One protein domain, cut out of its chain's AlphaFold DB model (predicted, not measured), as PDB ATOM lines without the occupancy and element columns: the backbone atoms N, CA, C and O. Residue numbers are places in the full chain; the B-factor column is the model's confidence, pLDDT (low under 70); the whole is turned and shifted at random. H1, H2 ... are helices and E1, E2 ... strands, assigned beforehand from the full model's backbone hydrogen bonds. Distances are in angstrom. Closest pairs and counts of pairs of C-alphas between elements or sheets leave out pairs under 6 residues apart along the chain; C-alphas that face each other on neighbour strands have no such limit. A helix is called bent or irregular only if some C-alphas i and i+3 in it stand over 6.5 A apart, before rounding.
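This is residues 100 to 289 of the 289 residues of an uncharacterized protein of Archaeoglobales archaeon (UniProt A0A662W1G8). A twisted sheet of five strands has one face covered by two long helices side by side, H1 and H2, and its other face bare of named helices; four shorter helices, H3 to H6, pack beyond H1 and H2, on the side away from the sheet. The printed part has 190 residues, with six named helices and five named strands in the order E1 E2 E3 H1 E4 E5 H2 H3 H4 H5 H6. The sheet runs E3 E2 E1 E5 E4, all antiparallel, and the class is mixed, helices and strands. The whole is compact, with a radius of gyration of the C-alphas of 17.9 A and spans of 52 by 49 by 27 A.

E1, residues 101 to 113, begins at C-alpha 101 (183.599, 123.901, 154.654) and is 38.1 A long. E2, residues 119 to 132, is 38.3 A long and bends by 59 degrees at residue 129. E3 is residues 139 to 144. H1, residues 153 to 174, is 31.9 A long and begins at C-alpha 153 (200.772, 146.470, 132.013). E4, residues 179 to 189, and E5, residues 192 to 201, are 27.1 A and 28.7 A long. H2, residues 204 to 221, is 25.8 A long. H3 is residues 228 to 237, H4 241 to 255, H5 262 to 272 and H6 275 to 288, ending at C-alpha 288 (172.166, 128.391, 116.889). H4 and H6 are irregular: C-alphas 245 and 248 are 8.0 A apart, and C-alphas 276 and 279 are 7.5 A apart.

E1, E2 and E3 form a meander, each strand the antiparallel neighbour of the one before; N 106 and O 126 are 2.8 A apart, N 140 and O 131 2.9 A. E5 is the antiparallel neighbour of both E1 and E4, with N 105 and O 197 of the pair E1 and E5 2.8 A apart and N 185 and O 196 of the hairpin E4 and E5 3.0 A apart, both within hydrogen-bond range. H1 and H2 are on the same face, making two layers, helices on one face of a sheet, at heights of 10.1 A and 9.0 A. They touch at C-alphas 173 and 206, their closest, 5.9 A apart. The six helices form an up-and-down bundle, each running against the one before. H3, the hub, touches H1, H2, H5 and H6; its closest C-alphas to H1 are 235 and 165, 5.4 A. H4 touches H2. Every O i to N i+4 pair is within hydrogen-bond range in H2, H3 and H5, against 16 of 18 in H1, 6 of 11 in H4 and 8 of 10 in H6.

The C-alphas farthest apart, Leu 115 and Val 288, are 54.2 A apart. The printed part has no cut and no long link. Mean pLDDT of the printed part is 72.5; 69 residues are under 70, among them 109 to 156.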
ATOM      1  N   SER A 100     182.671 121.710 158.150       62.56
ATOM      2  CA  SER A 100     184.094 121.794 157.833       62.56
ATOM      3  C   SER A 100     184.402 122.739 156.672       62.56
ATOM      4  O   SER A 100     185.576 123.030 156.466       62.56
ATOM      5  N   LEU A 101     183.393 123.212 155.927       72.44
ATOM      6  CA  LEU A 101     183.599 123.901 154.654       72.44
ATOM      7  C   LEU A 101     183.721 125.418 154.765       72.44
ATOM      8  O   LEU A 101     182.836 126.108 155.279       72.44
ATOM      9  N   TYR A 102     184.778 125.928 154.139       76.44
ATOM     10  CA  TYR A 102     185.068 127.348 154.034       76.44
ATOM     11  C   TYR A 102     185.594 127.706 152.649       76.44
ATOM     12  O   TYR A 102     186.309 126.930 152.015       76.44
ATOM     13  N   ILE A 103     185.287 128.921 152.211       76.88
ATOM     14  CA  ILE A 103     185.874 129.527 151.015       76.88
ATOM     15  C   ILE A 103     186.910 130.533 151.495       76.88
ATOM     16  O   ILE A 103     186.584 131.405 152.298       76.88
ATOM     17  N   SER A 104     188.148 130.418 151.025       76.75
ATOM     18  CA  SER A 104     189.214 131.370 151.333       76.75
ATOM     19  C   SER A 104     189.712 131.992 150.046       76.75
ATOM     20  O   SER A 104     190.115 131.275 149.140       76.75
ATOM     21  N   ILE A 105     189.726 133.314 149.992       76.44
ATOM     22  CA  ILE A 105     190.350 134.087 148.924       76.44
ATOM     23  C   ILE A 105     191.597 134.702 149.533       76.44
ATOM     24  O   ILE A 105     191.507 135.413 150.536       76.44
ATOM     25  N   GLU A 106     192.754 134.388 148.975       74.69
ATOM     26  CA  GLU A 106     194.032 134.917 149.416       74.69
ATOM     27  C   GLU A 106     194.714 135.610 148.249       74.69
ATOM     28  O   GLU A 106     194.816 135.053 147.168       74.69
ATOM     29  N   THR A 107     195.188 136.824 148.467       73.75
ATOM     30  CA  THR A 107     195.777 137.664 147.434       73.75
ATOM     31  C   THR A 107     197.100 138.208 147.938       73.75
ATOM     32  O   THR A 107     197.123 138.824 148.996       73.75
ATOM     33  N   ARG A 108     198.187 138.023 147.188       72.69
ATOM     34  CA  ARG A 108     199.550 138.428 147.543       72.69
ATOM     35  C   ARG A 108     200.144 139.339 146.472       72.69
ATOM     36  O   ARG A 108     200.226 138.953 145.307       72.69
ATOM     37  N   ILE A 109     200.617 140.519 146.873       69.94
ATOM     38  CA  ILE A 109     201.409 141.423 146.025       69.94
ATOM     39  C   ILE A 109     202.879 141.218 146.353       69.94
ATOM     40  O   ILE A 109     203.334 141.516 147.458       69.94
ATOM     41  N   LEU A 110     203.623 140.724 145.378       63.84
ATOM     42  CA  LEU A 110     204.997 140.310 145.528       63.84
ATOM     43  C   LEU A 110     205.927 141.268 144.769       63.84
ATOM     44  O   LEU A 110     205.802 141.450 143.564       63.84
ATOM     45  N   ALA A 111     206.867 141.922 145.453       60.38
ATOM     46  CA  ALA A 111     207.822 142.827 144.810       60.38
ATOM     47  C   ALA A 111     209.116 142.076 144.459       60.38
ATOM     48  O   ALA A 111     209.787 141.540 145.342       60.38
ATOM     49  N   LYS A 112     209.501 142.044 143.179       56.94
ATOM     50  CA  LYS A 112     210.793 141.510 142.731       56.94
ATOM     51  C   LYS A 112     211.705 142.656 142.297       56.94
ATOM     52  O   LYS A 112     211.492 143.302 141.275       56.94
ATOM     53  N   SER A 113     212.765 142.870 143.069       47.03
ATOM     54  CA  SER A 113     213.937 143.623 142.627       47.03
ATOM     55  C   SER A 113     214.762 142.712 141.716       47.03
ATOM     56  O   SER A 113     215.363 141.751 142.197       47.03
ATOM     57  N   VAL A 114     214.756 142.950 140.404       43.06
ATOM     58  CA  VAL A 114     215.681 142.270 139.487       43.06
ATOM     59  C   VAL A 114     216.838 143.222 139.203       43.06
ATOM     60  O   VAL A 114     216.623 144.401 138.935       43.06
ATOM     61  N   LEU A 115     218.062 142.689 139.258       42.00
ATOM     62  CA  LEU A 115     219.381 143.307 139.024       42.00
ATOM     63  C   LEU A 115     219.566 144.031 137.659       42.00
ATOM     64  O   LEU A 115     220.693 144.251 137.234       42.00
ATOM     65  N   LEU A 116     218.485 144.407 136.968       44.19
ATOM     66  CA  LEU A 116     218.465 145.021 135.634       44.19
ATOM     67  C   LEU A 116     217.667 146.341 135.558       44.19
ATOM     68  O   LEU A 116     217.375 146.811 134.467       44.19
ATOM     69  N   GLY A 117     217.363 146.982 136.692       48.12
ATOM     70  CA  GLY A 117     216.942 148.393 136.709       48.12
ATOM     71  C   GLY A 117     215.436 148.675 136.691       48.12
ATOM     72  O   GLY A 117     215.061 149.842 136.748       48.12
ATOM     73  N   GLU A 118     214.571 147.658 136.723       53.84
ATOM     74  CA  GLU A 118     213.129 147.842 136.935       53.84
ATOM     75  C   GLU A 118     212.638 147.033 138.146       53.84
ATOM     76  O   GLU A 118     212.944 145.848 138.305       53.84
ATOM     77  N   ARG A 119     211.875 147.689 139.033       54.88
ATOM     78  CA  ARG A 119     211.119 147.011 140.096       54.88
ATOM     79  C   ARG A 119     209.872 146.403 139.464       54.88
ATOM     80  O   ARG A 119     208.961 147.135 139.091       54.88
ATOM     81  N   GLY A 120     209.829 145.080 139.364       56.28
ATOM     82  CA  GLY A 120     208.618 144.366 138.972       56.28
ATOM     83  C   GLY A 120     207.768 144.049 140.198       56.28
ATOM     84  O   GLY A 120     208.296 143.619 141.222       56.28
ATOM     85  N   TYR A 121     206.455 144.216 140.091       54.94
ATOM     86  CA  TYR A 121     205.502 143.618 141.025       54.94
ATOM     87  C   TYR A 121     204.851 142.424 140.327       54.94
ATOM     88  O   TYR A 121     204.542 142.493 139.140       54.94
ATOM     89  N   TYR A 122     204.680 141.324 141.044       57.03
ATOM     90  CA  TYR A 122     203.890 140.177 140.621       57.03
ATOM     91  C   TYR A 122     202.758 139.963 141.620       57.03
ATOM     92  O   TYR A 122     202.852 140.370 142.776       57.03
ATOM     93  N   PHE A 123     201.656 139.388 141.160       58.25
ATOM     94  CA  PHE A 123     200.437 139.255 141.941       58.25
ATOM     95  C   PHE A 123     199.982 137.801 141.895       58.25
ATOM     96  O   PHE A 123     199.952 137.184 140.831       58.25
ATOM     97  N   VAL A 124     199.653 137.249 143.056       62.19
ATOM     98  CA  VAL A 124     199.204 135.864 143.204       62.19
ATOM     99  C   VAL A 124     197.879 135.894 143.937       62.19
ATOM    100  O   VAL A 124     197.836 136.372 145.065       62.19
ATOM    101  N   THR A 125     196.815 135.384 143.322       63.62
ATOM    102  CA  THR A 125     195.567 135.127 144.044       63.62
ATOM    103  C   THR A 125     195.302 133.645 144.062       63.62
ATOM    104  O   THR A 125     195.161 133.009 143.024       63.62
ATOM    105  N   ASP A 126     195.194 133.119 145.268       66.12
ATOM    106  CA  ASP A 126     194.808 131.756 145.525       66.12
ATOM    107  C   ASP A 126     193.362 131.741 146.023       66.12
ATOM    108  O   ASP A 126     193.003 132.373 147.024       66.12
ATOM    109  N   LEU A 127     192.519 130.987 145.328       63.12
ATOM    110  CA  LEU A 127     191.204 130.627 145.827       63.12
ATOM    111  C   LEU A 127     191.289 129.220 146.413       63.12
ATOM    112  O   LEU A 127     191.770 128.290 145.769       63.12
ATOM    113  N   TYR A 128     190.777 129.046 147.623       65.81
ATOM    114  CA  TYR A 128     190.734 127.751 148.279       65.81
ATOM    115  C   TYR A 128     189.311 127.365 148.627       65.81
ATOM    116  O   TYR A 128     188.561 128.134 149.239       65.81
ATOM    117  N   PHE A 129     189.018 126.103 148.356       62.44
ATOM    118  CA  PHE A 129     188.022 125.364 149.099       62.44
ATOM    119  C   PHE A 129     188.721 124.666 150.264       62.44
ATOM    120  O   PHE A 129     189.625 123.851 150.063       62.44
ATOM    121  N   LYS A 130     188.365 125.040 151.492       61.09
ATOM    122  CA  LYS A 130     188.962 124.489 152.709       61.09
ATOM    123  C   LYS A 130     187.962 123.570 153.388       61.09
ATOM    124  O   LYS A 130     186.872 124.013 153.735       61.09
ATOM    125  N   SER A 131     188.372 122.331 153.638       54.44
ATOM    126  CA  SER A 131     187.745 121.472 154.642       54.44
ATOM    127  C   SER A 131     188.633 121.453 155.886       54.44
ATOM    128  O   SER A 131     189.799 121.063 155.797       54.44
ATOM    129  N   ILE A 132     188.122 121.877 157.039       49.31
ATOM    130  CA  ILE A 132     188.847 121.737 158.309       49.31
ATOM    131  C   ILE A 132     188.649 120.319 158.839       49.31
ATOM    132  O   ILE A 132     187.535 119.942 159.209       49.31
ATOM    133  N   ASP A 133     189.740 119.563 158.944       44.50
ATOM    134  CA  ASP A 133     189.783 118.402 159.822       44.50
ATOM    135  C   ASP A 133     189.902 118.912 161.267       44.50
ATOM    136  O   ASP A 133     190.938 119.415 161.701       44.50
ATOM    137  N   ARG A 134     188.799 118.844 162.020       39.72
ATOM    138  CA  ARG A 134     188.746 119.337 163.408       39.72
ATOM    139  C   ARG A 134     189.509 118.451 164.395       39.72
ATOM    140  O   ARG A 134     189.702 118.861 165.536       39.72
ATOM    141  N   THR A 135     189.924 117.259 163.983       37.03
ATOM    142  CA  THR A 135     190.597 116.282 164.839       37.03
ATOM    143  C   THR A 135     192.113 116.456 164.779       37.03
ATOM    144  O   THR A 135     192.787 116.308 165.798       37.03
ATOM    145  N   THR A 136     192.645 116.815 163.609       39.28
ATOM    146  CA  THR A 136     194.076 117.098 163.398       39.28
ATOM    147  C   THR A 136     194.398 118.594 163.404       39.28
ATOM    148  O   THR A 136     195.547 118.976 163.608       39.28
ATOM    149  N   GLY A 137     193.394 119.454 163.188       36.94
ATOM    150  CA  GLY A 137     193.595 120.879 162.919       36.94
ATOM    151  C   GLY A 137     194.188 121.145 161.532       36.94
ATOM    152  O   GLY A 137     194.433 122.301 161.179       36.94
ATOM    153  N   GLU A 138     194.418 120.096 160.737       38.50
ATOM    154  CA  GLU A 138     194.952 120.212 159.391       38.50
ATOM    155  C   GLU A 138     193.854 120.679 158.434       38.50
ATOM    156  O   GLU A 138     192.711 120.216 158.430       38.50
ATOM    157  N   VAL A 139     194.209 121.652 157.602       44.72
ATOM    158  CA  VAL A 139     193.307 122.172 156.582       44.72
ATOM    159  C   VAL A 139     193.541 121.358 155.319       44.72
ATOM    160  O   VAL A 139     194.578 121.518 154.675       44.72
ATOM    161  N   GLY A 140     192.564 120.532 154.941       46.44
ATOM    162  CA  GLY A 140     192.479 120.005 153.583       46.44
ATOM    163  C   GLY A 140     192.262 121.184 152.642       46.44
ATOM    164  O   GLY A 140     191.212 121.827 152.680       46.44
ATOM    165  N   ARG A 141     193.293 121.538 151.871       48.06
ATOM    166  CA  ARG A 141     193.257 122.641 150.908       48.06
ATOM    167  C   ARG A 141     193.251 122.046 149.515       48.06
ATOM    168  O   ARG A 141     194.262 121.494 149.093       48.06
ATOM    169  N   GLU A 142     192.154 122.209 148.788       50.47
ATOM    170  CA  GLU A 142     192.253 122.158 147.334       50.47
ATOM    171  C   GLU A 142     192.750 123.538 146.897       50.47
ATOM    172  O   GLU A 142     192.016 124.528 146.948       50.47
ATOM    173  N   ASN A 143     194.055 123.629 146.620       48.69
ATOM    174  CA  ASN A 143     194.660 124.851 146.113       48.69
ATOM    175  C   ASN A 143     194.258 125.007 144.645       48.69
ATOM    176  O   ASN A 143     194.705 124.231 143.799       48.69
ATOM    177  N   ILE A 144     193.406 125.985 144.355       50.19
ATOM    178  CA  ILE A 144     193.083 126.376 142.987       50.19
ATOM    179  C   ILE A 144     193.988 127.573 142.706       50.19
ATOM    180  O   ILE A 144     193.626 128.727 142.932       50.19
ATOM    181  N   VAL A 145     195.231 127.259 142.338       49.22
ATOM    182  CA  VAL A 145     196.285 128.253 142.118       49.22
ATOM    183  C   VAL A 145     195.866 129.209 141.004       49.22
ATOM    184  O   VAL A 145     195.399 128.782 139.949       49.22
ATOM    185  N   SER A 146     196.135 130.500 141.181       49.72
ATOM    186  CA  SER A 146     196.380 131.401 140.053       49.72
ATOM    187  C   SER A 146     197.600 132.268 140.331       49.72
ATOM    188  O   SER A 146     197.534 133.363 140.891       49.72
ATOM    189  N   ALA A 147     198.748 131.740 139.908       46.38
ATOM    190  CA  ALA A 147     199.986 132.485 139.810       46.38
ATOM    191  C   ALA A 147     200.008 133.211 138.462       46.38
ATOM    192  O   ALA A 147     200.066 132.570 137.413       46.38
ATOM    193  N   ILE A 148     199.989 134.544 138.493       46.22
ATOM    194  CA  ILE A 148     200.174 135.368 137.301       46.22
ATOM    195  C   ILE A 148     201.580 135.952 137.375       46.22
ATOM    196  O   ILE A 148     201.897 136.810 138.204       46.22
ATOM    197  N   ALA A 149     202.460 135.407 136.540       42.62
ATOM    198  CA  ALA A 149     203.838 135.840 136.436       42.62
ATOM    199  C   ALA A 149     204.026 136.717 135.193       42.62
ATOM    200  O   ALA A 149     203.634 136.328 134.101       42.62
ATOM    201  N   MET A 150     204.782 137.802 135.399       44.88
ATOM    202  CA  MET A 150     205.527 138.614 134.423       44.88
ATOM    203  C   MET A 150     204.889 139.935 133.963       44.88
ATOM    204  O   MET A 150     204.012 139.974 133.129       44.88
ATOM    205  N   GLY A 151     205.491 141.046 134.397       44.41
ATOM    206  CA  GLY A 151     206.319 141.864 133.502       44.41
ATOM    207  C   GLY A 151     205.693 143.011 132.702       44.41
ATOM    208  O   GLY A 151     206.454 143.915 132.360       44.41
ATOM    209  N   ARG A 152     204.389 143.039 132.382       47.25
ATOM    210  CA  ARG A 152     203.809 144.129 131.560       47.25
ATOM    211  C   ARG A 152     202.442 144.610 132.063       47.25
ATOM    212  O   ARG A 152     201.755 143.946 132.830       47.25
ATOM    213  N   ARG A 153     202.047 145.818 131.640       49.34
ATOM    214  CA  ARG A 153     200.772 146.470 132.013       49.34
ATOM    215  C   ARG A 153     199.536 145.688 131.537       49.34
ATOM    216  O   ARG A 153     198.514 145.732 132.209       49.34
ATOM    217  N   GLU A 154     199.653 144.985 130.411       51.91
ATOM    218  CA  GLU A 154     198.606 144.141 129.810       51.91
ATOM    219  C   GLU A 154     198.266 142.930 130.698       51.91
ATOM    220  O   GLU A 154     197.103 142.546 130.809       51.91
ATOM    221  N   ASP A 155     199.248 142.407 131.434       59.84
ATOM    222  CA  ASP A 155     199.059 141.246 132.305       59.84
ATOM    223  C   ASP A 155     198.255 141.613 133.561       59.84
ATOM    224  O   ASP A 155     197.379 140.850 133.963       59.84
ATOM    225  N   ILE A 156     198.454 142.823 134.114       61.72
ATOM    226  CA  ILE A 156     197.686 143.372 135.256       61.72
ATOM    227  C   ILE A 156     196.189 143.450 134.936       61.72
ATOM    228  O   ILE A 156     195.353 143.189 135.801       61.72
ATOM    229  N   GLU A 157     195.830 143.799 133.700       70.38
ATOM    230  CA  GLU A 157     194.429 143.903 133.298       70.38
ATOM    231  C   GLU A 157     193.727 142.538 133.350       70.38
ATOM    232  O   GLU A 157     192.614 142.436 133.871       70.38
ATOM    233  N   GLN A 158     194.392 141.471 132.896       70.88
ATOM    234  CA  GLN A 158     193.850 140.111 132.980       70.88
ATOM    235  C   GLN A 158     193.684 139.642 134.433       70.88
ATOM    236  O   GLN A 158     192.675 139.016 134.763       70.88
ATOM    237  N   ILE A 159     194.610 140.016 135.323       68.31
ATOM    238  CA  ILE A 159     194.490 139.746 136.767       68.31
ATOM    239  C   ILE A 159     193.220 140.372 137.333       68.31
ATOM    240  O   ILE A 159     192.433 139.707 138.006       68.31
ATOM    241  N   LEU A 160     193.012 141.662 137.058       73.38
ATOM    242  CA  LEU A 160     191.858 142.401 137.564       73.38
ATOM    243  C   LEU A 160     190.545 141.794 137.055       73.38
ATOM    244  O   LEU A 160     189.565 141.751 137.800       73.38
ATOM    245  N   LYS A 161     190.530 141.262 135.827       80.25
ATOM    246  CA  LYS A 161     189.380 140.533 135.274       80.25
ATOM    247  C   LYS A 161     189.115 139.229 136.028       80.25
ATOM    248  O   LYS A 161     187.979 139.000 136.438       80.25
ATOM    249  N   LEU A 162     190.140 138.410 136.279       76.50
ATOM    250  CA  LEU A 162     190.009 137.159 137.044       76.50
ATOM    251  C   LEU A 162     189.552 137.400 138.491       76.50
ATOM    252  O   LEU A 162     188.654 136.711 138.976       76.50
ATOM    253  N   LEU A 163     190.099 138.420 139.154       77.12
ATOM    254  CA  LEU A 163     189.634 138.858 140.473       77.12
ATOM    255  C   LEU A 163     188.176 139.293 140.444       77.12
ATOM    256  O   LEU A 163     187.392 138.874 141.292       77.12
ATOM    257  N   SER A 164     187.797 140.101 139.452       83.88
ATOM    258  CA  SER A 164     186.421 140.561 139.303       83.88
ATOM    259  C   SER A 164     185.456 139.390 139.112       83.88
ATOM    260  O   SER A 164     184.404 139.365 139.749       83.88
ATOM    261  N   ILE A 165     185.831 138.382 138.315       85.56
ATOM    262  CA  ILE A 165     185.060 137.139 138.166       85.56
ATOM    263  C   ILE A 165     184.894 136.452 139.525       85.56
ATOM    264  O   ILE A 165     183.766 136.154 139.920       85.56
ATOM    265  N   ALA A 166     185.990 136.225 140.254       82.81
ATOM    266  CA  ALA A 166     185.950 135.550 141.549       82.81
ATOM    267  C   ALA A 166     185.073 136.302 142.562       82.81
ATOM    268  O   ALA A 166     184.203 135.707 143.196       82.81
ATOM    269  N   GLU A 167     185.231 137.622 142.669       84.12
ATOM    270  CA  GLU A 167     184.427 138.457 143.560       84.12
ATOM    271  C   GLU A 167     182.941 138.465 143.185       84.12
ATOM    272  O   GLU A 167     182.080 138.400 144.068       84.12
ATOM    273  N   ASN A 168     182.614 138.533 141.892       89.56
ATOM    274  CA  ASN A 168     181.228 138.497 141.429       89.56
ATOM    275  C   ASN A 168     180.572 137.151 141.750       89.56
ATOM    276  O   ASN A 168     179.455 137.114 142.273       89.56
ATOM    277  N   LEU A 169     181.279 136.045 141.512       89.31
ATOM    278  CA  LEU A 169     180.767 134.716 141.825       89.31
ATOM    279  C   LEU A 169     180.603 134.516 143.339       89.31
ATOM    280  O   LEU A 169     179.583 133.983 143.769       89.31
ATOM    281  N   VAL A 170     181.522 135.018 144.169       87.19
ATOM    282  CA  VAL A 170     181.380 134.971 145.638       87.19
ATOM    283  C   VAL A 170     180.146 135.748 146.096       87.19
ATOM    284  O   VAL A 170     179.390 135.254 146.936       87.19
ATOM    285  N   LYS A 171     179.870 136.920 145.505       88.62
ATOM    286  CA  LYS A 171     178.630 137.676 145.764       88.62
ATOM    287  C   LYS A 171     177.383 136.885 145.362       88.62
ATOM    288  O   LYS A 171     176.407 136.896 146.107       88.62
ATOM    289  N   ILE A 172     177.416 136.169 144.235       89.38
ATOM    290  CA  ILE A 172     176.322 135.282 143.804       89.38
ATOM    291  C   ILE A 172     176.080 134.160 144.821       89.38
ATOM    292  O   ILE A 172     174.929 133.847 145.124       89.38
ATOM    293  N   VAL A 173     177.136 133.546 145.364       88.00
ATOM    294  CA  VAL A 173     176.993 132.510 146.402       88.00
ATOM    295  C   VAL A 173     176.467 133.117 147.713       88.00
ATOM    296  O   VAL A 173     175.659 132.497 148.404       88.00
ATOM    297  N   GLY A 174     176.892 134.339 148.045       83.06
ATOM    298  CA  GLY A 174     176.552 135.039 149.284       83.06
ATOM    299  C   GLY A 174     175.228 135.814 149.299       83.06
ATOM    300  O   GLY A 174     174.857 136.293 150.370       83.06
ATOM    301  N   SER A 175     174.506 135.939 148.175       77.94
ATOM    302  CA  SER A 175     173.377 136.882 148.010       77.94
ATOM    303  C   SER A 175     172.233 136.713 149.016       77.94
ATOM    304  O   SER A 175     171.536 137.678 149.312       77.94
ATOM    305  N   ASP A 176     172.081 135.514 149.583       78.56
ATOM    306  CA  ASP A 176     170.990 135.175 150.506       78.56
ATOM    307  C   ASP A 176     171.483 134.999 151.959       78.56
ATOM    308  O   ASP A 176     170.869 134.282 152.753       78.56
ATOM    309  N   GLY A 177     172.637 135.585 152.312       72.62
ATOM    310  CA  GLY A 177     173.227 135.492 153.657       72.62
ATOM    311  C   GLY A 177     173.760 134.098 154.013       72.62
ATOM    312  O   GLY A 177     173.910 133.754 155.186       72.62
ATOM    313  N   LYS A 178     174.014 133.267 152.997       81.75
ATOM    314  CA  LYS A 178     174.447 131.866 153.153       81.75
ATOM    315  C   LYS A 178     175.948 131.697 153.344       81.75
ATOM    316  O   LYS A 178     176.394 130.605 153.702       81.75
ATOM    317  N   LEU A 179     176.690 132.778 153.123       83.50
ATOM    318  CA  LEU A 179     178.087 132.910 153.489       83.50
ATOM    319  C   LEU A 179     178.196 133.783 154.736       83.50
ATOM    320  O   LEU A 179     177.609 134.861 154.804       83.50
ATOM    321  N   GLU A 180     178.952 133.315 155.719       82.19
ATOM    322  CA  GLU A 180     179.315 134.097 156.900       82.19
ATOM    323  C   GLU A 180     180.782 134.473 156.832       82.19
ATOM    324  O   GLU A 180     181.631 133.595 156.761       82.19
ATOM    325  N   THR A 181     181.091 135.764 156.866       83.62
ATOM    326  CA  THR A 181     182.479 136.218 156.929       83.62
ATOM    327  C   THR A 181     183.106 135.781 158.250       83.62
ATOM    328  O   THR A 181     182.612 136.118 159.321       83.62
ATOM    329  N   ILE A 182     184.209 135.046 158.162       81.31
ATOM    330  CA  ILE A 182     185.009 134.585 159.303       81.31
ATOM    331  C   ILE A 182     186.181 135.527 159.522       81.31
ATOM    332  O   ILE A 182     186.453 135.955 160.642       81.31
ATOM    333  N   THR A 183     186.871 135.847 158.432       81.88
ATOM    334  CA  THR A 183     188.080 136.658 158.450       81.88
ATOM    335  C   THR A 183     188.041 137.609 157.266       81.88
ATOM    336  O   THR A 183     187.740 137.188 156.153       81.88
ATOM    337  N   ASP A 184     188.379 138.869 157.506       84.81
ATOM    338  CA  ASP A 184     188.749 139.840 156.481       84.81
ATOM    339  C   ASP A 184     189.951 140.603 157.034       84.81
ATOM    340  O   ASP A 184     189.825 141.380 157.983       84.81
ATOM    341  N   LYS A 185     191.142 140.234 156.568       85.25
ATOM    342  CA  LYS A 185     192.403 140.761 157.086       85.25
ATOM    343  C   LYS A 185     193.336 141.089 155.942       85.25
ATOM    344  O   LYS A 185     193.409 140.359 154.958       85.25
ATOM    345  N   GLU A 186     194.093 142.149 156.137       81.44
ATOM    346  CA  GLU A 186     195.240 142.497 155.318       81.44
ATOM    347  C   GLU A 186     196.469 142.501 156.226       81.44
ATOM    348  O   GLU A 186     196.431 143.054 157.327       81.44
ATOM    349  N   GLU A 187     197.534 141.835 155.801       81.19
ATOM    350  CA  GLU A 187     198.782 141.744 156.551       81.19
ATOM    351  C   GLU A 187     199.998 141.858 155.633       81.19
ATOM    352  O   GLU A 187     199.908 141.645 154.424       81.19
ATOM    353  N   VAL A 188     201.150 142.215 156.206       76.69
ATOM    354  CA  VAL A 188     202.421 142.281 155.479       76.69
ATOM    355  C   VAL A 188     203.300 141.110 155.917       76.69
ATOM    356  O   VAL A 188     203.703 141.058 157.077       76.69
ATOM    357  N   VAL A 189     203.617 140.192 155.000       69.62
ATOM    358  CA  VAL A 189     204.451 138.998 155.250       69.62
ATOM    359  C   VAL A 189     205.653 139.031 154.312       69.62
ATOM    360  O   VAL A 189     205.467 139.144 153.109       69.62
ATOM    361  N   ASP A 190     206.881 138.961 154.829       60.75
ATOM    362  CA  ASP A 190     208.122 138.864 154.034       60.75
ATOM    363  C   ASP A 190     208.252 139.877 152.865       60.75
ATOM    364  O   ASP A 190     208.822 139.573 151.817       60.75
ATOM    365  N   ASN A 191     207.791 141.122 153.079       65.81
ATOM    366  CA  ASN A 191     207.700 142.238 152.107       65.81
ATOM    367  C   ASN A 191     206.523 142.181 151.117       65.81
ATOM    368  O   ASN A 191     206.549 142.847 150.078       65.81
ATOM    369  N   PHE A 192     205.485 141.420 151.441       67.69
ATOM    370  CA  PHE A 192     204.320 141.207 150.593       67.69
ATOM    371  C   PHE A 192     203.046 141.643 151.290       67.69
ATOM    372  O   PHE A 192     202.853 141.314 152.454       67.69
ATOM    373  N   VAL A 193     202.165 142.344 150.576       72.88
ATOM    374  CA  VAL A 193     200.816 142.633 151.079       72.88
ATOM    375  C   VAL A 193     199.942 141.423 150.782       72.88
ATOM    376  O   VAL A 193     199.791 141.052 149.616       72.88
ATOM    377  N   VAL A 194     199.403 140.809 151.831       75.88
ATOM    378  CA  VAL A 194     198.517 139.649 151.776       75.88
ATOM    379  C   VAL A 194     197.128 140.059 152.252       75.88
ATOM    380  O   VAL A 194     196.936 140.356 153.427       75.88
ATOM    381  N   ALA A 195     196.149 140.046 151.354       79.31
ATOM    382  CA  ALA A 195     194.740 140.197 151.696       79.31
ATOM    383  C   ALA A 195     194.085 138.815 151.756       79.31
ATOM    384  O   ALA A 195     194.169 138.036 150.806       79.31
ATOM    385  N   LYS A 196     193.424 138.505 152.870       82.31
ATOM    386  CA  LYS A 196     192.816 137.203 153.126       82.31
ATOM    387  C   LYS A 196     191.377 137.358 153.603       82.31
ATOM    388  O   LYS A 196     191.123 137.897 154.682       82.31
ATOM    389  N   LYS A 197     190.447 136.809 152.821       84.00
ATOM    390  CA  LYS A 197     189.015 136.747 153.137       84.00
ATOM    391  C   LYS A 197     188.566 135.302 153.271       84.00
ATOM    392  O   LYS A 197     188.822 134.494 152.384       84.00
ATOM    393  N   GLU A 198     187.898 134.972 154.369       82.88
ATOM    394  CA  GLU A 198     187.375 133.630 154.642       82.88
ATOM    395  C   GLU A 198     185.875 133.682 154.925       82.88
ATOM    396  O   GLU A 198     185.416 134.521 155.702       82.88
ATOM    397  N   TYR A 199     185.123 132.757 154.325       84.50
ATOM    398  CA  TYR A 199     183.670 132.651 154.449       84.50
ATOM    399  C   TYR A 199     183.243 131.234 154.855       84.50
ATOM    400  O   TYR A 199     183.676 130.259 154.241       84.50
ATOM    401  N   ALA A 200     182.362 131.116 155.850       83.81
ATOM    402  CA  ALA A 200     181.700 129.877 156.256       83.81
ATOM    403  C   ALA A 200     180.489 129.585 155.373       83.81
ATOM    404  O   ALA A 200     179.706 130.490 155.082       83.81
ATOM    405  N   ILE A 201     180.294 128.316 155.014       84.81
ATOM    406  CA  ILE A 201     179.133 127.871 154.239       84.81
ATOM    407  C   ILE A 201     178.050 127.340 155.181       84.81
ATOM    408  O   ILE A 201     178.287 126.420 155.960       84.81
ATOM    409  N   LYS A 202     176.841 127.909 155.101       82.44
ATOM    410  CA  LYS A 202     175.751 127.595 156.043       82.44
ATOM    411  C   LYS A 202     174.764 126.531 155.575       82.44
ATOM    412  O   LYS A 202     174.074 125.951 156.412       82.44
ATOM    413  N   ASP A 203     174.658 126.269 154.275       87.06
ATOM    414  CA  ASP A 203     173.722 125.273 153.750       87.06
ATOM    415  C   ASP A 203     174.212 124.560 152.483       87.06
ATOM    416  O   ASP A 203     175.204 124.940 151.858       87.06
ATOM    417  N   ARG A 204     173.485 123.497 152.119       87.56
ATOM    418  CA  ARG A 204     173.812 122.601 150.999       87.56
ATOM    419  C   ARG A 204     173.849 123.316 149.660       87.56
ATOM    420  O   ARG A 204     174.739 123.073 148.855       87.56
ATOM    421  N   GLN A 205     172.884 124.198 149.417       87.69
ATOM    422  CA  GLN A 205     172.750 124.870 148.131       87.69
ATOM    423  C   GLN A 205     173.884 125.877 147.935       87.69
ATOM    424  O   GLN A 205     174.451 125.958 146.849       87.69
ATOM    425  N   ALA A 206     174.284 126.582 148.993       87.88
ATOM    426  CA  ALA A 206     175.472 127.423 148.982       87.88
ATOM    427  C   ALA A 206     176.759 126.608 148.778       87.88
ATOM    428  O   ALA A 206     177.625 127.050 148.028       87.88
ATOM    429  N   ALA A 207     176.870 125.405 149.356       86.00
ATOM    430  CA  ALA A 207     178.015 124.518 149.122       86.00
ATOM    431  C   ALA A 207     178.118 124.059 147.659       86.00
ATOM    432  O   ALA A 207     179.194 124.128 147.070       86.00
ATOM    433  N   ILE A 208     177.002 123.651 147.049       87.81
ATOM    434  CA  ILE A 208     176.952 123.258 145.630       87.81
ATOM    435  C   ILE A 208     177.285 124.453 144.733       87.81
ATOM    436  O   ILE A 208     178.101 124.337 143.820       87.81
ATOM    437  N   LYS A 209     176.705 125.628 145.012       88.88
ATOM    438  CA  LYS A 209     177.017 126.875 144.293       88.88
ATOM    439  C   LYS A 209     178.495 127.259 144.427       88.88
ATOM    440  O   LYS A 209     179.096 127.661 143.436       88.88
ATOM    441  N   ALA A 210     179.086 127.109 145.613       86.25
ATOM    442  CA  ALA A 210     180.503 127.366 145.851       86.25
ATOM    443  C   ALA A 210     181.397 126.423 145.034       86.25
ATOM    444  O   ALA A 210     182.308 126.896 144.359       86.25
ATOM    445  N   ALA A 211     181.098 125.119 145.026       83.25
ATOM    446  CA  ALA A 211     181.818 124.142 144.207       83.25
ATOM    447  C   ALA A 211     181.726 124.487 142.708       83.25
ATOM    448  O   ALA A 211     182.733 124.536 142.009       83.25
ATOM    449  N   LYS A 212     180.531 124.846 142.226       88.19
ATOM    450  CA  LYS A 212     180.300 125.300 140.844       88.19
ATOM    451  C   LYS A 212     181.097 126.555 140.485       88.19
ATOM    452  O   LYS A 212     181.721 126.599 139.427       88.19
ATOM    453  N   MET A 213     181.102 127.557 141.367       87.44
ATOM    454  CA  MET A 213     181.920 128.766 141.225       87.44
ATOM    455  C   MET A 213     183.402 128.411 141.097       87.44
ATOM    456  O   MET A 213     184.073 128.906 140.197       87.44
ATOM    457  N   ILE A 214     183.894 127.543 141.980       79.19
ATOM    458  CA  ILE A 214     185.275 127.058 141.971       79.19
ATOM    459  C   ILE A 214     185.611 126.410 140.631       79.19
ATOM    460  O   ILE A 214     186.625 126.755 140.030       79.19
ATOM    461  N   SER A 215     184.741 125.540 140.114       81.00
ATOM    462  CA  SER A 215     184.989 124.938 138.809       81.00
ATOM    463  C   SER A 215     185.013 125.965 137.677       81.00
ATOM    464  O   SER A 215     185.787 125.758 136.748       81.00
ATOM    465  N   LEU A 216     184.193 127.022 137.702       83.56
ATOM    466  CA  LEU A 216     184.248 128.076 136.676       83.56
ATOM    467  C   LEU A 216     185.577 128.826 136.703       83.56
ATOM    468  O   LEU A 216     186.159 129.077 135.654       83.56
ATOM    469  N   ILE A 217     186.062 129.154 137.898       78.50
ATOM    470  CA  ILE A 217     187.350 129.833 138.071       78.50
ATOM    471  C   ILE A 217     188.473 128.922 137.583       78.50
ATOM    472  O   ILE A 217     189.306 129.360 136.803       78.50
ATOM    473  N   LYS A 218     188.418 127.631 137.922       75.81
ATOM    474  CA  LYS A 218     189.383 126.630 137.466       75.81
ATOM    475  C   LYS A 218     189.445 126.505 135.938       75.81
ATOM    476  O   LYS A 218     190.527 126.451 135.368       75.81
ATOM    477  N   ILE A 219     188.292 126.544 135.267       76.44
ATOM    478  CA  ILE A 219     188.205 126.578 133.795       76.44
ATOM    479  C   ILE A 219     188.875 127.835 133.217       76.44
ATOM    480  O   ILE A 219     189.470 127.771 132.148       76.44
ATOM    481  N   ALA A 220     188.796 128.970 133.915       74.44
ATOM    482  CA  ALA A 220     189.455 130.206 133.496       74.44
ATOM    483  C   ALA A 220     190.986 130.154 133.646       74.44
ATOM    484  O   ALA A 220     191.679 130.947 133.011       74.44
ATOM    485  N   THR A 221     191.500 129.267 134.505       68.12
ATOM    486  CA  THR A 221     192.889 129.298 134.990       68.12
ATOM    487  C   THR A 221     193.730 128.091 134.561       68.12
ATOM    488  O   THR A 221     194.952 128.186 134.565       68.12
ATOM    489  N   GLU A 222     193.122 126.959 134.192       62.69
ATOM    490  CA  GLU A 222     193.830 125.751 133.738       62.69
ATOM    491  C   GLU A 222     193.982 125.710 132.206       62.69
ATOM    492  O   GLU A 222     193.085 125.282 131.485       62.69
ATOM    493  N   GLY A 223     195.148 126.136 131.707       48.03
ATOM    494  CA  GLY A 223     195.580 125.993 130.311       48.03
ATOM    495  C   GLY A 223     196.983 126.576 130.094       48.03
ATOM    496  O   GLY A 223     197.344 127.553 130.743       48.03
ATOM    497  N   GLU A 224     197.789 125.991 129.196       39.47
ATOM    498  CA  GLU A 224     199.173 126.446 128.932       39.47
ATOM    499  C   GLU A 224     199.271 127.854 128.326       39.47
ATOM    500  O   GLU A 224     200.333 128.460 128.387       39.47
ATOM    501  N   PHE A 225     198.178 128.429 127.831       44.53
ATOM    502  CA  PHE A 225     198.057 129.866 127.609       44.53
ATOM    503  C   PHE A 225     196.614 130.266 127.904       44.53
ATOM    504  O   PHE A 225     195.682 129.715 127.318       44.53
ATOM    505  N   LEU A 226     196.442 131.212 128.827       52.81
ATOM    506  CA  LEU A 226     195.183 131.890 129.132       52.81
ATOM    507  C   LEU A 226     194.517 132.306 127.816       52.81
ATOM    508  O   LEU A 226     194.947 133.271 127.181       52.81
ATOM    509  N   SER A 227     193.480 131.597 127.367       67.19
ATOM    510  CA  SER A 227     192.700 132.126 126.256       67.19
ATOM    511  C   SER A 227     191.900 133.301 126.828       67.19
ATOM    512  O   SER A 227     190.916 133.119 127.544       67.19
ATOM    513  N   GLU A 228     192.365 134.525 126.574       74.88
ATOM    514  CA  GLU A 228     191.728 135.793 126.969       74.88
ATOM    515  C   GLU A 228     190.206 135.773 126.732       74.88
ATOM    516  O   GLU A 228     189.417 136.276 127.528       74.88
ATOM    517  N   ARG A 229     189.791 135.071 125.677       77.88
ATOM    518  CA  ARG A 229     188.406 134.772 125.309       77.88
ATOM    519  C   ARG A 229     187.584 134.123 126.428       77.88
ATOM    520  O   ARG A 229     186.458 134.545 126.667       77.88
ATOM    521  N   VAL A 230     188.111 133.102 127.108       78.50
ATOM    522  CA  VAL A 230     187.396 132.405 128.194       78.50
ATOM    523  C   VAL A 230     187.257 133.314 129.413       78.50
ATOM    524  O   VAL A 230     186.193 133.344 130.031       78.50
ATOM    525  N   ILE A 231     188.288 134.106 129.718       80.69
ATOM    526  CA  ILE A 231     188.249 135.098 130.800       80.69
ATOM    527  C   ILE A 231     187.181 136.153 130.506       80.69
ATOM    528  O   ILE A 231     186.328 136.413 131.349       80.69
ATOM    529  N   GLU A 232     187.170 136.718 129.302       83.56
ATOM    530  CA  GLU A 232     186.190 137.731 128.894       83.56
ATOM    531  C   GLU A 232     184.754 137.192 128.873       83.56
ATOM    532  O   GLU A 232     183.825 137.861 129.334       83.56
ATOM    533  N   LEU A 233     184.563 135.954 128.410       86.06
ATOM    534  CA  LEU A 233     183.266 135.288 128.453       86.06
ATOM    535  C   LEU A 233     182.784 135.094 129.897       86.06
ATOM    536  O   LEU A 233     181.649 135.440 130.228       86.06
ATOM    537  N   LEU A 234     183.639 134.571 130.778       87.31
ATOM    538  CA  LEU A 234     183.293 134.372 132.185       87.31
ATOM    539  C   LEU A 234     183.057 135.698 132.906       87.31
ATOM    540  O   LEU A 234     182.130 135.788 133.709       87.31
ATOM    541  N   LEU A 235     183.811 136.748 132.584       88.31
ATOM    542  CA  LEU A 235     183.572 138.092 133.102       88.31
ATOM    543  C   LEU A 235     182.180 138.590 132.705       88.31
ATOM    544  O   LEU A 235     181.431 139.058 133.566       88.31
ATOM    545  N   ALA A 236     181.791 138.413 131.440       89.19
ATOM    546  CA  ALA A 236     180.471 138.799 130.953       89.19
ATOM    547  C   ALA A 236     179.330 138.023 131.637       89.19
ATOM    548  O   ALA A 236     178.271 138.609 131.890       89.19
ATOM    549  N   LEU A 237     179.540 136.740 131.950       91.06
ATOM    550  CA  LEU A 237     178.532 135.843 132.531       91.06
ATOM    551  C   LEU A 237     178.475 135.863 134.068       91.06
ATOM    552  O   LEU A 237     177.405 135.644 134.631       91.06
ATOM    553  N   SER A 238     179.583 136.161 134.756       90.00
ATOM    554  CA  SER A 238     179.717 136.121 136.228       90.00
ATOM    555  C   SER A 238     178.837 137.119 136.989       90.00
ATOM    556  O   SER A 238     178.835 137.126 138.212       90.00
ATOM    557  N   VAL A 239     178.071 137.951 136.285       87.69
ATOM    558  CA  VAL A 239     177.116 138.911 136.859       87.69
ATOM    559  C   VAL A 239     175.699 138.346 137.023       87.69
ATOM    560  O   VAL A 239     174.853 138.991 137.638       87.69
ATOM    561  N   ASP A 240     175.415 137.171 136.457       88.81
ATOM    562  CA  ASP A 240     174.108 136.513 136.497       88.81
ATOM    563  C   ASP A 240     174.197 135.233 137.338       88.81
ATOM    564  O   ASP A 240     174.983 134.332 137.045       88.81
ATOM    565  N   SER A 241     173.367 135.123 138.379       86.44
ATOM    566  CA  SER A 241     173.394 133.982 139.302       86.44
ATOM    567  C   SER A 241     173.090 132.640 138.636       86.44
ATOM    568  O   SER A 241     173.504 131.592 139.139       86.44
ATOM    569  N   SER A 242     172.408 132.650 137.488       90.12
ATOM    570  CA  SER A 242     172.088 131.439 136.739       90.12
ATOM    571  C   SER A 242     173.296 130.816 136.039       90.12
ATOM    572  O   SER A 242     173.209 129.647 135.667       90.12
ATOM    573  N   VAL A 243     174.432 131.521 135.919       91.06
ATOM    574  CA  VAL A 243     175.662 130.990 135.297       91.06
ATOM    575  C   VAL A 243     176.125 129.685 135.952       91.06
ATOM    576  O   VAL A 243     176.558 128.758 135.269       91.06
ATOM    577  N   LEU A 244     175.935 129.561 137.271       90.88
ATOM    578  CA  LEU A 244     176.298 128.371 138.041       90.88
ATOM    579  C   LEU A 244     175.475 127.132 137.648       90.88
ATOM    580  O   LEU A 244     175.875 126.011 137.933       90.88
ATOM    581  N   ASN A 245     174.346 127.281 136.956       89.88
ATOM    582  CA  ASN A 245     173.584 126.132 136.464       89.88
ATOM    583  C   ASN A 245     174.162 125.543 135.170       89.88
ATOM    584  O   ASN A 245     173.754 124.456 134.771       89.88
ATOM    585  N   TYR A 246     175.108 126.232 134.528       87.81
ATOM    586  CA  TYR A 246     175.621 125.878 133.201       87.81
ATOM    587  C   TYR A 246     177.132 125.625 133.184       87.81
ATOM    588  O   TYR A 246     177.744 125.610 132.117       87.81
ATOM    589  N   VAL A 247     177.740 125.379 134.350       85.31
ATOM    590  CA  VAL A 247     179.182 125.098 134.480       85.31
ATOM    591  C   VAL A 247     179.603 123.913 133.609       85.31
ATOM    592  O   VAL A 247     180.630 123.987 132.945       85.31
ATOM    593  N   ASP A 248     178.797 122.852 133.544       81.25
ATOM    594  CA  ASP A 248     179.102 121.669 132.729       81.25
ATOM    595  C   ASP A 248     179.171 121.991 131.235       81.25
ATOM    596  O   ASP A 248     180.008 121.442 130.520       81.25
ATOM    597  N   ILE A 249     178.295 122.884 130.766       82.19
ATOM    598  CA  ILE A 249     178.304 123.357 129.383       82.19
ATOM    599  C   ILE A 249     179.578 124.169 129.166       82.19
ATOM    600  O   ILE A 249     180.379 123.811 128.313       82.19
ATOM    601  N   ILE A 250     179.823 125.185 129.997       81.81
ATOM    602  CA  ILE A 250     180.996 126.068 129.896       81.81
ATOM    603  C   ILE A 250     182.312 125.276 129.926       81.81
ATOM    604  O   ILE A 250     183.237 125.569 129.176       81.81
ATOM    605  N   ALA A 251     182.392 124.232 130.743       78.25
ATOM    606  CA  ALA A 251     183.576 123.396 130.816       78.25
ATOM    607  C   ALA A 251     183.797 122.541 129.574       78.25
ATOM    608  O   ALA A 251     184.915 122.462 129.084       78.25
ATOM    609  N   LYS A 252     182.738 121.915 129.047       77.12
ATOM    610  CA  LYS A 252     182.824 121.169 127.785       77.12
ATOM    611  C   LYS A 252     183.263 122.080 126.649       77.12
ATOM    612  O   LYS A 252     184.011 121.658 125.778       77.12
ATOM    613  N   LEU A 253     182.792 123.317 126.659       74.88
ATOM    614  CA  LEU A 253     183.187 124.326 125.692       74.88
ATOM    615  C   LEU A 253     184.674 124.686 125.811       74.88
ATOM    616  O   LEU A 253     185.359 124.763 124.797       74.88
ATOM    617  N   ALA A 254     185.180 124.843 127.036       73.75
ATOM    618  CA  ALA A 254     186.600 125.074 127.280       73.75
ATOM    619  C   ALA A 254     187.477 123.864 126.893       73.75
ATOM    620  O   ALA A 254     188.535 124.050 126.305       73.75
ATOM    621  N   GLU A 255     187.023 122.632 127.157       71.19
ATOM    622  CA  GLU A 255     187.728 121.391 126.782       71.19
ATOM    623  C   GLU A 255     187.837 121.194 125.260       71.19
ATOM    624  O   GLU A 255     188.799 120.592 124.789       71.19
ATOM    625  N   ASN A 256     186.860 121.674 124.485       68.00
ATOM    626  CA  ASN A 256     186.803 121.474 123.031       68.00
ATOM    627  C   ASN A 256     187.457 122.605 122.222       68.00
ATOM    628  O   ASN A 256     187.283 122.640 121.006       68.00
ATOM    629  N   ASP A 257     188.210 123.492 122.884       59.16
ATOM    630  CA  ASP A 257     189.061 124.513 122.264       59.16
ATOM    631  C   ASP A 257     188.313 125.283 121.161       59.16
ATOM    632  O   ASP A 257     188.605 125.131 119.978       59.16
ATOM    633  N   PHE A 258     187.288 126.063 121.528       57.59
ATOM    634  CA  PHE A 258     186.527 126.908 120.595       57.59
ATOM    635  C   PHE A 258     187.458 127.721 119.673       57.59
ATOM    636  O   PHE A 258     187.996 128.776 120.039       57.59
ATOM    637  N   ARG A 259     187.658 127.245 118.442       49.97
ATOM    638  CA  ARG A 259     188.569 127.879 117.490       49.97
ATOM    639  C   ARG A 259     187.863 128.965 116.678       49.97
ATOM    640  O   ARG A 259     187.258 128.665 115.662       49.97
ATOM    641  N   GLY A 260     188.100 130.225 117.062       52.81
ATOM    642  CA  GLY A 260     188.120 131.400 116.166       52.81
ATOM    643  C   GLY A 260     186.777 132.084 115.856       52.81
ATOM    644  O   GLY A 260     185.758 131.427 115.772       52.81
ATOM    645  N   ALA A 261     186.828 133.418 115.692       51.09
ATOM    646  CA  ALA A 261     185.761 134.391 115.362       51.09
ATOM    647  C   ALA A 261     184.530 134.465 116.299       51.09
ATOM    648  O   ALA A 261     184.258 135.535 116.842       51.09
ATOM    649  N   ASP A 262     183.864 133.352 116.591       68.06
ATOM    650  CA  ASP A 262     182.489 133.369 117.112       68.06
ATOM    651  C   ASP A 262     182.377 133.751 118.602       68.06
ATOM    652  O   ASP A 262     181.408 134.382 119.022       68.06
ATOM    653  N   ILE A 263     183.384 133.436 119.436       73.25
ATOM    654  CA  ILE A 263     183.355 133.816 120.865       73.25
ATOM    655  C   ILE A 263     183.405 135.334 121.045       73.25
ATOM    656  O   ILE A 263     182.752 135.855 121.947       73.25
ATOM    657  N   TRP A 264     184.173 136.050 120.223       79.94
ATOM    658  CA  TRP A 264     184.251 137.505 120.346       79.94
ATOM    659  C   TRP A 264     182.917 138.158 119.978       79.94
ATOM    660  O   TRP A 264     182.460 139.035 120.705       79.94
ATOM    661  N   GLU A 265     182.236 137.647 118.952       81.38
ATOM    662  CA  GLU A 265     180.884 138.087 118.596       81.38
ATOM    663  C   GLU A 265     179.875 137.787 119.714       81.38
ATOM    664  O   GLU A 265     179.076 138.653 120.080       81.38
ATOM    665  N   ILE A 266     179.955 136.602 120.334       84.94
ATOM    666  CA  ILE A 266     179.162 136.274 121.526       84.94
ATOM    667  C   ILE A 266     179.447 137.282 122.646       84.94
ATOM    668  O   ILE A 266     178.512 137.838 123.218       84.94
ATOM    669  N   ILE A 267     180.718 137.540 122.966       85.69
ATOM    670  CA  ILE A 267     181.112 138.474 124.029       85.69
ATOM    671  C   ILE A 267     180.557 139.874 123.752       85.69
ATOM    672  O   ILE A 267     179.997 140.491 124.661       85.69
ATOM    673  N   ASP A 268     180.653 140.365 122.520       87.88
ATOM    674  CA  ASP A 268     180.161 141.692 122.147       87.88
ATOM    675  C   ASP A 268     178.639 141.797 122.294       87.88
ATOM    676  O   ASP A 268     178.135 142.759 122.888       87.88
ATOM    677  N   VAL A 269     177.896 140.764 121.879       89.44
ATOM    678  CA  VAL A 269     176.444 140.679 122.113       89.44
ATOM    679  C   VAL A 269     176.128 140.645 123.612       89.44
ATOM    680  O   VAL A 269     175.207 141.325 124.079       89.44
ATOM    681  N   LEU A 270     176.893 139.894 124.408       89.88
ATOM    682  CA  LEU A 270     176.691 139.809 125.855       89.88
ATOM    683  C   LEU A 270     176.985 141.133 126.570       89.88
ATOM    684  O   LEU A 270     176.264 141.486 127.507       89.88
ATOM    685  N   ARG A 271     177.992 141.895 126.126       85.00
ATOM    686  CA  ARG A 271     178.362 143.195 126.712       85.00
ATOM    687  C   ARG A 271     177.231 144.217 126.603       85.00
ATOM    688  O   ARG A 271     176.971 144.919 127.581       85.00
ATOM    689  N   VAL A 272     176.512 144.244 125.477       90.44
ATOM    690  CA  VAL A 272     175.336 145.118 125.283       90.44
ATOM    691  C   VAL A 272     174.031 144.531 125.839       90.44
ATOM    692  O   VAL A 272     173.026 145.234 125.956       90.44
ATOM    693  N   THR A 273     174.028 143.253 126.227       91.38
ATOM    694  CA  THR A 273     172.868 142.583 126.827       91.38
ATOM    695  C   THR A 273     172.735 142.940 128.318       91.38
ATOM    696  O   THR A 273     173.733 142.906 129.050       91.38
ATOM    697  N   PRO A 274     171.514 143.227 128.823       90.62
ATOM    698  CA  PRO A 274     171.278 143.447 130.251       90.62
ATOM    699  C   PRO A 274     171.790 142.278 131.112       90.62
ATOM    700  O   PRO A 274     171.533 141.129 130.743       90.62
ATOM    701  N   PRO A 275     172.450 142.525 132.266       87.06
ATOM    702  CA  PRO A 275     173.096 141.483 133.074       87.06
ATOM    703  C   PRO A 275     172.236 140.239 133.329       87.06
ATOM    704  O   PRO A 275     172.677 139.127 133.072       87.06
ATOM    705  N   ASN A 276     170.972 140.429 133.712       85.44
ATOM    706  CA  ASN A 276     170.006 139.368 134.026       85.44
ATOM    707  C   ASN A 276     169.487 138.559 132.817       85.44
ATOM    708  O   ASN A 276     168.596 137.717 132.964       85.44
ATOM    709  N   LYS A 277     169.948 138.876 131.604       89.56
ATOM    710  CA  LYS A 277     169.609 138.161 130.366       89.56
ATOM    711  C   LYS A 277     170.825 137.500 129.723       89.56
ATOM    712  O   LYS A 277     170.637 136.697 128.811       89.56
ATOM    713  N   ARG A 278     172.044 137.805 130.180       90.69
ATOM    714  CA  ARG A 278     173.289 137.392 129.518       90.69
ATOM    715  C   ARG A 278     173.419 135.880 129.411       90.69
ATOM    716  O   ARG A 278     173.682 135.385 128.326       90.69
ATOM    717  N   VAL A 279     173.132 135.136 130.478       89.94
ATOM    718  CA  VAL A 279     173.218 133.664 130.444       89.94
ATOM    719  C   VAL A 279     172.204 133.065 129.468       89.94
ATOM    720  O   VAL A 279     172.536 132.162 128.709       89.94
ATOM    721  N   LYS A 280     170.976 133.595 129.419       89.81
ATOM    722  CA  LYS A 280     169.954 133.124 128.468       89.81
ATOM    723  C   LYS A 280     170.347 133.406 127.021       89.81
ATOM    724  O   LYS A 280     170.166 132.543 126.171       89.81
ATOM    725  N   VAL A 281     170.877 134.600 126.751       90.19
ATOM    726  CA  VAL A 281     171.361 134.982 125.417       90.19
ATOM    727  C   VAL A 281     172.555 134.124 125.013       90.19
ATOM    728  O   VAL A 281     172.556 133.595 123.912       90.19
ATOM    729  N   PHE A 282     173.510 133.900 125.916       89.50
ATOM    730  CA  PHE A 282     174.639 132.998 125.691       89.50
ATOM    731  C   PHE A 282     174.179 131.599 125.270       89.50
ATOM    732  O   PHE A 282     174.616 131.092 124.244       89.50
ATOM    733  N   LEU A 283     173.241 131.002 126.008       87.38
ATOM    734  CA  LEU A 283     172.706 129.679 125.679       87.38
ATOM    735  C   LEU A 283     171.933 129.661 124.357       87.38
ATOM    736  O   LEU A 283     172.004 128.676 123.629       87.38
ATOM    737  N   ALA A 284     171.200 130.731 124.042       86.81
ATOM    738  CA  ALA A 284     170.498 130.849 122.769       86.81
ATOM    739  C   ALA A 284     171.476 130.936 121.588       86.81
ATOM    740  O   ALA A 284     171.254 130.276 120.580       86.81
ATOM    741  N   LEU A 285     172.567 131.696 121.728       85.81
ATOM    742  CA  LEU A 285     173.620 131.792 120.715       85.81
ATOM    743  C   LEU A 285     174.312 130.441 120.511       85.81
ATOM    744  O   LEU A 285     174.442 129.997 119.377       85.81
ATOM    745  N   LEU A 286     174.645 129.739 121.598       80.44
ATOM    746  CA  LEU A 286     175.209 128.389 121.523       80.44
ATOM    747  C   LEU A 286     174.292 127.369 120.841       80.44
ATOM    748  O   LEU A 286     174.794 126.413 120.276       80.44
ATOM    749  N   ALA A 287     172.971 127.523 120.938       78.88
ATOM    750  CA  ALA A 287     172.022 126.601 120.311       78.88
ATOM    751  C   ALA A 287     171.849 126.838 118.801       78.88
ATOM    752  O   ALA A 287     171.307 125.977 118.110       78.88
ATOM    753  N   VAL A 288     172.227 128.022 118.312       75.56
ATOM    754  CA  VAL A 288     172.166 128.391 116.889       75.56
ATOM    755  C   VAL A 288     173.431 127.957 116.145       75.56
ATOM    756  O   VAL A 288     173.356 127.697 114.944       75.56
ATOM    757  N   MET A 289     174.559 127.895 116.854       69.12
ATOM    758  CA  MET A 289     175.845 127.396 116.359       69.12
ATOM    759  C   MET A 289     175.885 125.867 116.317       69.12
ATOM    760  O   MET A 289     176.506 125.338 115.371       69.12
TER     761      MET A 289